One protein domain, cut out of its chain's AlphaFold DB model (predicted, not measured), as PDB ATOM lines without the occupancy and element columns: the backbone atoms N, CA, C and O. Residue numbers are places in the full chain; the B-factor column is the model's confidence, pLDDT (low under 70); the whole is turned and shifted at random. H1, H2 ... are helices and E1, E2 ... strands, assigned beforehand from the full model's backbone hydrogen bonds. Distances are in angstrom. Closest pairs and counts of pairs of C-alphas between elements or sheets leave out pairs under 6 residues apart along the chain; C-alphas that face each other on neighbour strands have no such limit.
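This is residues 189 to 263 of the 265 residues of an uncharacterized protein of Pseudacidovorax sp. RU35E (UniProt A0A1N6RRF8). A twisted three-strand sheet has H1 over one face and H2 beside E3, with H3 farther out and residues 257 to 263 standing free. The 75 printed residues, mixed in class, run E1 E2 E3 H1 H2 H3, the strands a meander of antiparallel neighbours. The whole is compact, radius of gyration of the C-alphas 13.0 A, spans 35 by 31 by 18 A.

E1, residues 189 to 193, E2, 199 to 202, and E3, 208 to 211, form two hairpins: N 190 to O 200 is 2.9 A, N 201 to O 209 2.8 A. H1, 214 to 223, is over E2, height 8.8 A over the sheet. H2, 235 to 242, is at the sheet's level; H3, 249 to 261, is close to H2 but not clearly touching. Every O i to N i+4 pair is within hydrogen-bond range in H2 and H3, 4 of 6 in H1.

C-alpha 189, where E1 begins, is at (293.080, 195.285, 251.958); H3 is 18.7 A long from first to last C-alpha, and its last, C-alpha 261, is at (305.941, 184.310, 233.537).

The link H1 to H2 is long; pLDDT is under 70 in residues 235 to 263.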
ATOM      1  N   LEU A 189     293.407 196.586 252.518       95.38
ATOM      2  CA  LEU A 189     293.080 195.285 251.958       95.38
ATOM      3  C   LEU A 189     293.941 194.999 250.735       95.38
ATOM      4  O   LEU A 189     294.189 195.894 249.929       95.38
ATOM      5  N   ALA A 190     294.332 193.745 250.545       93.50
ATOM      6  CA  ALA A 190     295.059 193.304 249.361       93.50
ATOM      7  C   ALA A 190     294.583 191.923 248.880       93.50
ATOM      8  O   ALA A 190     294.116 191.110 249.687       93.50
ATOM      9  N   PRO A 191     294.706 191.617 247.575       92.62
ATOM     10  CA  PRO A 191     294.436 190.277 247.072       92.62
ATOM     11  C   PRO A 191     295.490 189.287 247.584       92.62
ATOM     12  O   PRO A 191     296.656 189.644 247.753       92.62
ATOM     13  N   VAL A 192     295.099 188.031 247.799       86.50
ATOM     14  CA  VAL A 192     296.022 186.959 248.201       86.50
ATOM     15  C   VAL A 192     296.394 186.132 246.977       86.50
ATOM     16  O   VAL A 192     295.534 185.534 246.324       86.50
ATOM     17  N   LEU A 193     297.686 186.079 246.653       83.31
ATOM     18  CA  LEU A 193     298.160 185.287 245.523       83.31
ATOM     19  C   LEU A 193     297.909 183.794 245.774       83.31
ATOM     20  O   LEU A 193     298.240 183.269 246.837       83.31
ATOM     21  N   GLY A 194     297.328 183.114 244.783       78.69
ATOM     22  CA  GLY A 194     296.986 181.692 244.867       78.69
ATOM     23  C   GLY A 194     295.702 181.379 245.646       78.69
ATOM     24  O   GLY A 194     295.312 180.219 245.709       78.69
ATOM     25  N   ALA A 195     295.008 182.380 246.205       79.56
ATOM     26  CA  ALA A 195     293.770 182.180 246.964       79.56
ATOM     27  C   ALA A 195     292.718 183.252 246.628       79.56
ATOM     28  O   ALA A 195     292.521 184.214 247.365       79.56
ATOM     29  N   ARG A 196     291.995 183.065 245.514       80.44
ATOM     30  CA  ARG A 196     290.995 184.032 245.004       80.44
ATOM     31  C   ARG A 196     289.810 184.292 245.948       80.44
ATOM     32  O   ARG A 196     289.135 185.303 245.797       80.44
ATOM     33  N   HIS A 197     289.544 183.388 246.889       81.88
ATOM     34  CA  HIS A 197     288.458 183.512 247.865       81.88
ATOM     35  C   HIS A 197     288.870 184.268 249.135       81.88
ATOM     36  O   HIS A 197     288.001 184.603 249.932       81.88
ATOM     37  N   MET A 198     290.160 184.564 249.322       86.56
ATOM     38  CA  MET A 198     290.682 185.245 250.508       86.56
ATOM     39  C   MET A 198     291.117 186.675 250.186       86.56
ATOM     40  O   MET A 198     291.492 186.996 249.057       86.56
ATOM     41  N   VAL A 199     291.131 187.526 251.207       91.88
ATOM     42  CA  VAL A 199     291.799 188.835 251.165       91.88
ATOM     43  C   VAL A 199     292.719 188.982 252.366       91.88
ATOM     44  O   VAL A 199     292.464 188.409 253.420       91.88
ATOM     45  N   ALA A 200     293.803 189.729 252.203       92.12
ATOM     46  CA  ALA A 200     294.685 190.090 253.300       92.12
ATOM     47  C   ALA A 200     294.249 191.440 253.869       92.12
ATOM     48  O   ALA A 200     294.109 192.399 253.111       92.12
ATOM     49  N   LEU A 201     294.068 191.507 255.182       91.88
ATOM     50  CA  LEU A 201     293.928 192.736 255.948       91.88
ATOM     51  C   LEU A 201     295.289 193.099 256.538       91.88
ATOM     52  O   LEU A 201     295.914 192.279 257.209       91.88
ATOM     53  N   ILE A 202     295.754 194.308 256.250       90.12
ATOM     54  CA  ILE A 202     297.071 194.817 256.620       90.12
ATOM     55  C   ILE A 202     296.859 195.982 257.581       90.12
ATOM     56  O   ILE A 202     296.287 197.011 257.202       90.12
ATOM     57  N   ALA A 203     297.312 195.797 258.817       87.38
ATOM     58  CA  ALA A 203     297.289 196.818 259.849       87.38
ATOM     59  C   ALA A 203     298.386 197.878 259.603       87.38
ATOM     60  O   ALA A 203     299.349 197.618 258.873       87.38
ATOM     61  N   PRO A 204     298.282 199.072 260.219       84.94
ATOM     62  CA  PRO A 204     299.263 200.149 260.040       84.94
ATOM     63  C   PRO A 204     300.681 199.781 260.494       84.94
ATOM     64  O   PRO A 204     301.657 200.282 259.945       84.94
ATOM     65  N   ASP A 205     300.791 198.869 261.462       82.06
ATOM     66  CA  ASP A 205     302.055 198.326 261.972       82.06
ATOM     67  C   ASP A 205     302.658 197.222 261.079       82.06
ATOM     68  O   ASP A 205     303.674 196.621 261.422       82.06
ATOM     69  N   GLY A 206     302.037 196.936 259.930       79.88
ATOM     70  CA  GLY A 206     302.491 195.934 258.970       79.88
ATOM     71  C   GLY A 206     302.051 194.503 259.281       79.88
ATOM     72  O   GLY A 206     302.311 193.616 258.462       79.88
ATOM     73  N   ARG A 207     301.355 194.240 260.399       83.44
ATOM     74  CA  ARG A 207     300.776 192.914 260.659       83.44
ATOM     75  C   ARG A 207     299.714 192.580 259.617       83.44
ATOM     76  O   ARG A 207     298.916 193.428 259.217       83.44
ATOM     77  N   VAL A 208     299.690 191.316 259.201       85.12
ATOM     78  CA  VAL A 208     298.784 190.822 258.160       85.12
ATOM     79  C   VAL A 208     297.912 189.694 258.695       85.12
ATOM     80  O   VAL A 208     298.417 188.718 259.252       85.12
ATOM     81  N   GLN A 209     296.608 189.792 258.456       85.75
ATOM     82  CA  GLN A 209     295.645 188.723 258.699       85.75
ATOM     83  C   GLN A 209     294.980 188.302 257.392       85.75
ATOM     84  O   GLN A 209     294.559 189.135 256.593       85.75
ATOM     85  N   LEU A 210     294.867 186.993 257.173       87.81
ATOM     86  CA  LEU A 210     294.105 186.453 256.052       87.81
ATOM     87  C   LEU A 210     292.639 186.306 256.455       87.81
ATOM     88  O   LEU A 210     292.329 185.639 257.440       87.81
ATOM     89  N   LEU A 211     291.749 186.894 255.666       88.31
ATOM     90  CA  LEU A 211     290.306 186.790 255.834       88.31
ATOM     91  C   LEU A 211     289.770 185.747 254.840       88.31
ATOM     92  O   LEU A 211     289.911 185.944 253.625       88.31
ATOM     93  N   PRO A 212     289.182 184.631 255.311       85.25
ATOM     94  CA  PRO A 212     288.777 183.513 254.456       85.25
ATOM     95  C   PRO A 212     287.569 183.813 253.560       85.25
ATOM     96  O   PRO A 212     287.324 183.077 252.608       85.25
ATOM     97  N   PHE A 213     286.823 184.887 253.833       86.94
ATOM     98  CA  PHE A 213     285.596 185.240 253.118       86.94
ATOM     99  C   PHE A 213     285.765 186.506 252.277       86.94
ATOM    100  O   PHE A 213     284.955 187.422 252.355       86.94
ATOM    101  N   GLY A 214     286.789 186.565 251.427       89.12
ATOM    102  CA  GLY A 214     287.173 187.760 250.668       89.12
ATOM    103  C   GLY A 214     286.047 188.427 249.873       89.12
ATOM    104  O   GLY A 214     285.984 189.654 249.823       89.12
ATOM    105  N   ARG A 215     285.107 187.645 249.326       92.12
ATOM    106  CA  ARG A 215     283.913 188.168 248.634       92.12
ATOM    107  C   ARG A 215     282.958 188.943 249.556       92.12
ATOM    108  O   ARG A 215     282.293 189.856 249.083       92.12
ATOM    109  N   ALA A 216     282.903 188.590 250.838       92.94
ATOM    110  CA  ALA A 216     282.128 189.287 251.865       92.94
ATOM    111  C   ALA A 216     282.961 190.375 252.566       92.94
ATOM    112  O   ALA A 216     282.519 191.515 252.685       92.94
ATOM    113  N   SER A 217     284.192 190.048 252.971       93.81
ATOM    114  CA  SER A 217     285.090 190.944 253.705       93.81
ATOM    115  C   SER A 217     285.466 192.187 252.908       93.81
ATOM    116  O   SER A 217     285.423 193.286 253.450       93.81
ATOM    117  N   LYS A 218     285.823 192.041 251.623       95.06
ATOM    118  CA  LYS A 218     286.303 193.162 250.802       95.06
ATOM    119  C   LYS A 218     285.297 194.315 250.719       95.06
ATOM    120  O   LYS A 218     285.665 195.415 251.118       95.06
ATOM    121  N   PRO A 219     284.070 194.119 250.200       95.56
ATOM    122  CA  PRO A 219     283.146 195.235 250.032       95.56
ATOM    123  C   PRO A 219     282.728 195.842 251.379       95.56
ATOM    124  O   PRO A 219     282.612 197.060 251.478       95.56
ATOM    125  N   LEU A 220     282.585 195.021 252.424       94.62
ATOM    126  CA  LEU A 220     282.248 195.486 253.766       94.62
ATOM    127  C   LEU A 220     283.344 196.372 254.372       94.62
ATOM    128  O   LEU A 220     283.069 197.493 254.785       94.62
ATOM    129  N   LEU A 221     284.591 195.899 254.400       94.81
ATOM    130  CA  LEU A 221     285.713 196.655 254.962       94.81
ATOM    131  C   LEU A 221     286.047 197.890 254.114       94.81
ATOM    132  O   LEU A 221     286.401 198.924 254.672       94.81
ATOM    133  N   SER A 222     285.873 197.834 252.790       95.12
ATOM    134  CA  SER A 222     285.988 199.026 251.940       95.12
ATOM    135  C   SER A 222     284.924 200.077 252.261       95.12
ATOM    136  O   SER A 222     285.255 201.257 252.333       95.12
ATOM    137  N   ALA A 223     283.674 199.674 252.514       94.12
ATOM    138  CA  ALA A 223     282.620 200.596 252.951       94.12
ATOM    139  C   ALA A 223     282.886 201.184 254.351       94.12
ATOM    140  O   ALA A 223     282.443 202.288 254.649       94.12
ATOM    141  N   LEU A 224     283.650 200.476 255.186       92.69
ATOM    142  CA  LEU A 224     284.134 200.946 256.488       92.69
ATOM    143  C   LEU A 224     285.405 201.819 256.397       92.69
ATOM    144  O   LEU A 224     285.957 202.199 257.427       92.69
ATOM    145  N   GLY A 225     285.879 202.139 255.189       93.31
ATOM    146  CA  GLY A 225     287.017 203.035 254.966       93.31
ATOM    147  C   GLY A 225     288.378 202.349 254.817       93.31
ATOM    148  O   GLY A 225     289.383 203.036 254.640       93.31
ATOM    149  N   VAL A 226     288.446 201.012 254.822       95.25
ATOM    150  CA  VAL A 226     289.707 200.294 254.581       95.25
ATOM    151  C   VAL A 226     290.115 200.429 253.113       95.25
ATOM    152  O   VAL A 226     289.372 200.069 252.194       95.25
ATOM    153  N   ARG A 227     291.338 200.909 252.875       96.00
ATOM    154  CA  ARG A 227     291.839 201.196 251.524       96.00
ATOM    155  C   ARG A 227     292.156 199.917 250.761       96.00
ATOM    156  O   ARG A 227     292.653 198.951 251.326       96.00
ATOM    157  N   TRP A 228     291.938 199.911 249.450       95.06
ATOM    158  CA  TRP A 228     292.346 198.793 248.599       95.06
ATOM    159  C   TRP A 228     293.754 199.001 248.034       95.06
ATOM    160  O   TRP A 228     294.052 200.031 247.433       95.06
ATOM    161  N   ARG A 229     294.602 197.980 248.157       92.25
ATOM    162  CA  ARG A 229     295.927 197.894 247.545       92.25
ATOM    163  C   ARG A 229     295.909 196.823 246.457       92.25
ATOM    164  O   ARG A 229     295.628 195.658 246.716       92.25
ATOM    165  N   SER A 230     296.267 197.204 245.231       87.62
ATOM    166  CA  SER A 230     296.294 196.293 244.076       87.62
ATOM    167  C   SER A 230     297.403 195.240 244.153       87.62
ATOM    168  O   SER A 230     297.240 194.135 243.641       87.62
ATOM    169  N   ARG A 231     298.529 195.566 244.802       86.31
ATOM    170  CA  ARG A 231     299.672 194.656 244.938       86.31
ATOM    171  C   ARG A 231     299.314 193.472 245.843       86.31
ATOM    172  O   ARG A 231     299.047 193.721 247.026       86.31
ATOM    173  N   PRO A 232     299.367 192.227 245.334       84.25
ATOM    174  CA  PRO A 232     298.986 191.057 246.101       84.25
ATOM    175  C   PRO A 232     299.943 190.786 247.258       84.25
ATOM    176  O   PRO A 232     301.106 191.197 247.257       84.25
ATOM    177  N   VAL A 233     299.427 190.051 248.233       82.00
ATOM    178  CA  VAL A 233     300.180 189.471 249.336       82.00
ATOM    179  C   VAL A 233     300.398 187.983 249.054       82.00
ATOM    180  O   VAL A 233     299.502 187.292 248.565       82.00
ATOM    181  N   ILE A 234     301.596 187.478 249.344       76.69
ATOM    182  CA  ILE A 234     301.960 186.076 249.113       76.69
ATOM    183  C   ILE A 234     301.547 185.251 250.339       76.69
ATOM    184  O   ILE A 234     302.022 185.507 251.441       76.69
ATOM    185  N   ARG A 235     300.678 184.246 250.173       65.00
ATOM    186  CA  ARG A 235     300.166 183.439 251.297       65.00
ATOM    187  C   ARG A 235     301.277 182.773 252.136       65.00
ATOM    188  O   ARG A 235     301.266 182.986 253.346       65.00
ATOM    189  N   PRO A 236     302.273 182.077 251.547       61.06
ATOM    190  CA  PRO A 236     303.420 181.568 252.305       61.06
ATOM    191  C   PRO A 236     304.180 182.639 253.097       61.06
ATOM    192  O   PRO A 236     304.699 182.356 254.170       61.06
ATOM    193  N   TRP A 237     304.240 183.877 252.592       60.25
ATOM    194  CA  TRP A 237     304.890 184.991 253.289       60.25
ATOM    195  C   TRP A 237     304.097 185.409 254.526       60.25
ATOM    196  O   TRP A 237     304.686 185.593 255.586       60.25
ATOM    197  N   VAL A 238     302.765 185.448 254.437       60.53
ATOM    198  CA  VAL A 238     301.902 185.712 255.601       60.53
ATOM    199  C   VAL A 238     302.008 184.600 256.637       60.53
ATOM    200  O   VAL A 238     302.170 184.885 257.818       60.53
ATOM    201  N   GLU A 239     301.988 183.339 256.207       64.19
ATOM    202  CA  GLU A 239     302.141 182.195 257.113       64.19
ATOM    203  C   GLU A 239     303.529 182.166 257.785       64.19
ATOM    204  O   GLU A 239     303.654 181.684 258.910       64.19
ATOM    205  N   SER A 240     304.563 182.690 257.117       54.81
ATOM    206  CA  SER A 240     305.915 182.860 257.664       54.81
ATOM    207  C   SER A 240     305.975 183.984 258.702       54.81
ATOM    208  O   SER A 240     306.489 183.774 259.800       54.81
ATOM    209  N   LEU A 241     305.378 185.146 258.394       57.50
ATOM    210  CA  LEU A 241     305.253 186.278 259.320       57.50
ATOM    211  C   LEU A 241     304.495 185.882 260.593       57.50
ATOM    212  O   LEU A 241     304.932 186.203 261.693       57.50
ATOM    213  N   GLN A 242     303.398 185.135 260.452       60.69
ATOM    214  CA  GLN A 242     302.604 184.645 261.583       60.69
ATOM    215  C   GLN A 242     303.370 183.659 262.477       60.69
ATOM    216  O   GLN A 242     303.080 183.563 263.665       60.69
ATOM    217  N   ARG A 243     304.360 182.944 261.929       63.03
ATOM    218  CA  ARG A 243     305.223 182.011 262.670       63.03
ATOM    219  C   ARG A 243     306.491 182.657 263.237       63.03
ATOM    220  O   ARG A 243     307.297 181.953 263.837       63.03
ATOM    221  N   GLY A 244     306.702 183.961 263.028       45.88
ATOM    222  CA  GLY A 244     307.942 184.647 263.414       45.88
ATOM    223  C   GLY A 244     309.182 184.139 262.668       45.88
ATOM    224  O   GLY A 244     310.306 184.381 263.096       45.88
ATOM    225  N   GLN A 245     308.993 183.417 261.561       41.22
ATOM    226  CA  GLN A 245     310.081 182.871 260.758       41.22
ATOM    227  C   GLN A 245     310.325 183.809 259.568       41.22
ATOM    228  O   GLN A 245     309.382 184.096 258.824       41.22
ATOM    229  N   PRO A 246     311.551 184.313 259.345       39.47
ATOM    230  CA  PRO A 246     311.856 185.047 258.127       39.47
ATOM    231  C   PRO A 246     311.855 184.073 256.944       39.47
ATOM    232  O   PRO A 246     312.655 183.142 256.894       39.47
ATOM    233  N   MET A 247     310.972 184.286 255.966       42.84
ATOM    234  CA  MET A 247     311.168 183.667 254.656       42.84
ATOM    235  C   MET A 247     312.299 184.417 253.940       42.84
ATOM    236  O   MET A 247     312.243 185.649 253.874       42.84
ATOM    237  N   PRO A 248     313.298 183.723 253.364       44.84
ATOM    238  CA  PRO A 248     314.341 184.372 252.583       44.84
ATOM    239  C   PRO A 248     313.710 185.113 251.398       44.84
ATOM    240  O   PRO A 248     313.146 184.495 250.491       44.84
ATOM    241  N   HIS A 249     313.796 186.445 251.419       44.41
ATOM    242  CA  HIS A 249     313.167 187.376 250.472       44.41
ATOM    243  C   HIS A 249     313.390 186.984 248.993       44.41
ATOM    244  O   HIS A 249     312.506 187.156 248.155       44.41
ATOM    245  N   ALA A 250     314.534 186.364 248.684       39.94
ATOM    246  CA  ALA A 250     314.915 185.943 247.339       39.94
ATOM    247  C   ALA A 250     314.098 184.759 246.774       39.94
ATOM    248  O   ALA A 250     313.832 184.724 245.575       39.94
ATOM    249  N   GLN A 251     313.653 183.796 247.591       44.06
ATOM    250  CA  GLN A 251     312.956 182.602 247.075       44.06
ATOM    251  C   GLN A 251     311.472 182.853 246.777       44.06
ATOM    252  O   GLN A 251     310.923 182.278 245.833       44.06
ATOM    253  N   ALA A 252     310.823 183.729 247.549       43.97
ATOM    254  CA  ALA A 252     309.428 184.106 247.324       43.97
ATOM    255  C   ALA A 252     309.276 184.974 246.065       43.97
ATOM    256  O   ALA A 252     308.361 184.744 245.277       43.97
ATOM    257  N   GLU A 253     310.201 185.911 245.836       41.50
ATOM    258  CA  GLU A 253     310.221 186.746 244.630       41.50
ATOM    259  C   GLU A 253     310.600 185.938 243.374       41.50
ATOM    260  O   GLU A 253     310.002 186.123 242.314       41.50
ATOM    261  N   TYR A 254     311.521 184.973 243.490       40.31
ATOM    262  CA  TYR A 254     311.903 184.099 242.375       40.31
ATOM    263  C   TYR A 254     310.759 183.168 241.935       40.31
ATOM    264  O   TYR A 254     310.457 183.078 240.745       40.31
ATOM    265  N   ARG A 255     310.043 182.537 242.881       45.12
ATOM    266  CA  ARG A 255     308.857 181.715 242.564       45.12
ATOM    267  C   ARG A 255     307.689 182.554 242.031       45.12
ATOM    268  O   ARG A 255     306.935 182.073 241.190       45.12
ATOM    269  N   LEU A 256     307.568 183.810 242.474       42.44
ATOM    270  CA  LEU A 256     306.596 184.781 241.963       42.44
ATOM    271  C   LEU A 256     306.870 185.136 240.496       42.44
ATOM    272  O   LEU A 256     305.953 185.073 239.680       42.44
ATOM    273  N   ARG A 257     308.124 185.458 240.147       40.72
ATOM    274  CA  ARG A 257     308.517 185.721 238.753       40.72
ATOM    275  C   ARG A 257     308.317 184.485 237.880       40.72
ATOM    276  O   ARG A 257     307.742 184.605 236.807       40.72
ATOM    277  N   ALA A 258     308.697 183.302 238.364       40.34
ATOM    278  CA  ALA A 258     308.516 182.054 237.627       40.34
ATOM    279  C   ALA A 258     307.033 181.721 237.365       40.34
ATOM    280  O   ALA A 258     306.685 181.349 236.252       40.34
ATOM    281  N   ALA A 259     306.137 181.905 238.344       40.19
ATOM    282  CA  ALA A 259     304.712 181.592 238.186       40.19
ATOM    283  C   ALA A 259     303.941 182.621 237.336       40.19
ATOM    284  O   ALA A 259     303.029 182.250 236.597       40.19
ATOM    285  N   VAL A 260     304.304 183.907 237.424       38.34
ATOM    286  CA  VAL A 260     303.704 184.976 236.602       38.34
ATOM    287  C   VAL A 260     304.167 184.877 235.146       38.34
ATOM    288  O   VAL A 260     303.363 185.091 234.247       38.34
ATOM    289  N   LEU A 261     305.426 184.502 234.897       33.69
ATOM    290  CA  LEU A 261     305.941 184.310 233.537       33.69
ATOM    291  C   LEU A 261     305.469 182.990 232.905       33.69
ATOM    292  O   LEU A 261     305.202 182.960 231.712       33.69
ATOM    293  N   ALA A 262     305.278 181.924 233.692       34.78
ATOM    294  CA  ALA A 262     304.770 180.639 233.194       34.78
ATOM    295  C   ALA A 262     303.265 180.629 232.861       34.78
ATOM    296  O   ALA A 262     302.779 179.660 232.296       34.78
ATOM    297  N   SER A 263     302.514 181.673 233.231       32.97
ATOM    298  CA  SER A 263     301.092 181.831 232.883       32.97
ATOM    299  C   SER A 263     300.852 182.844 231.754       32.97
ATOM    300  O   SER A 263     299.702 183.115 231.411       32.97
TER     301      SER A 263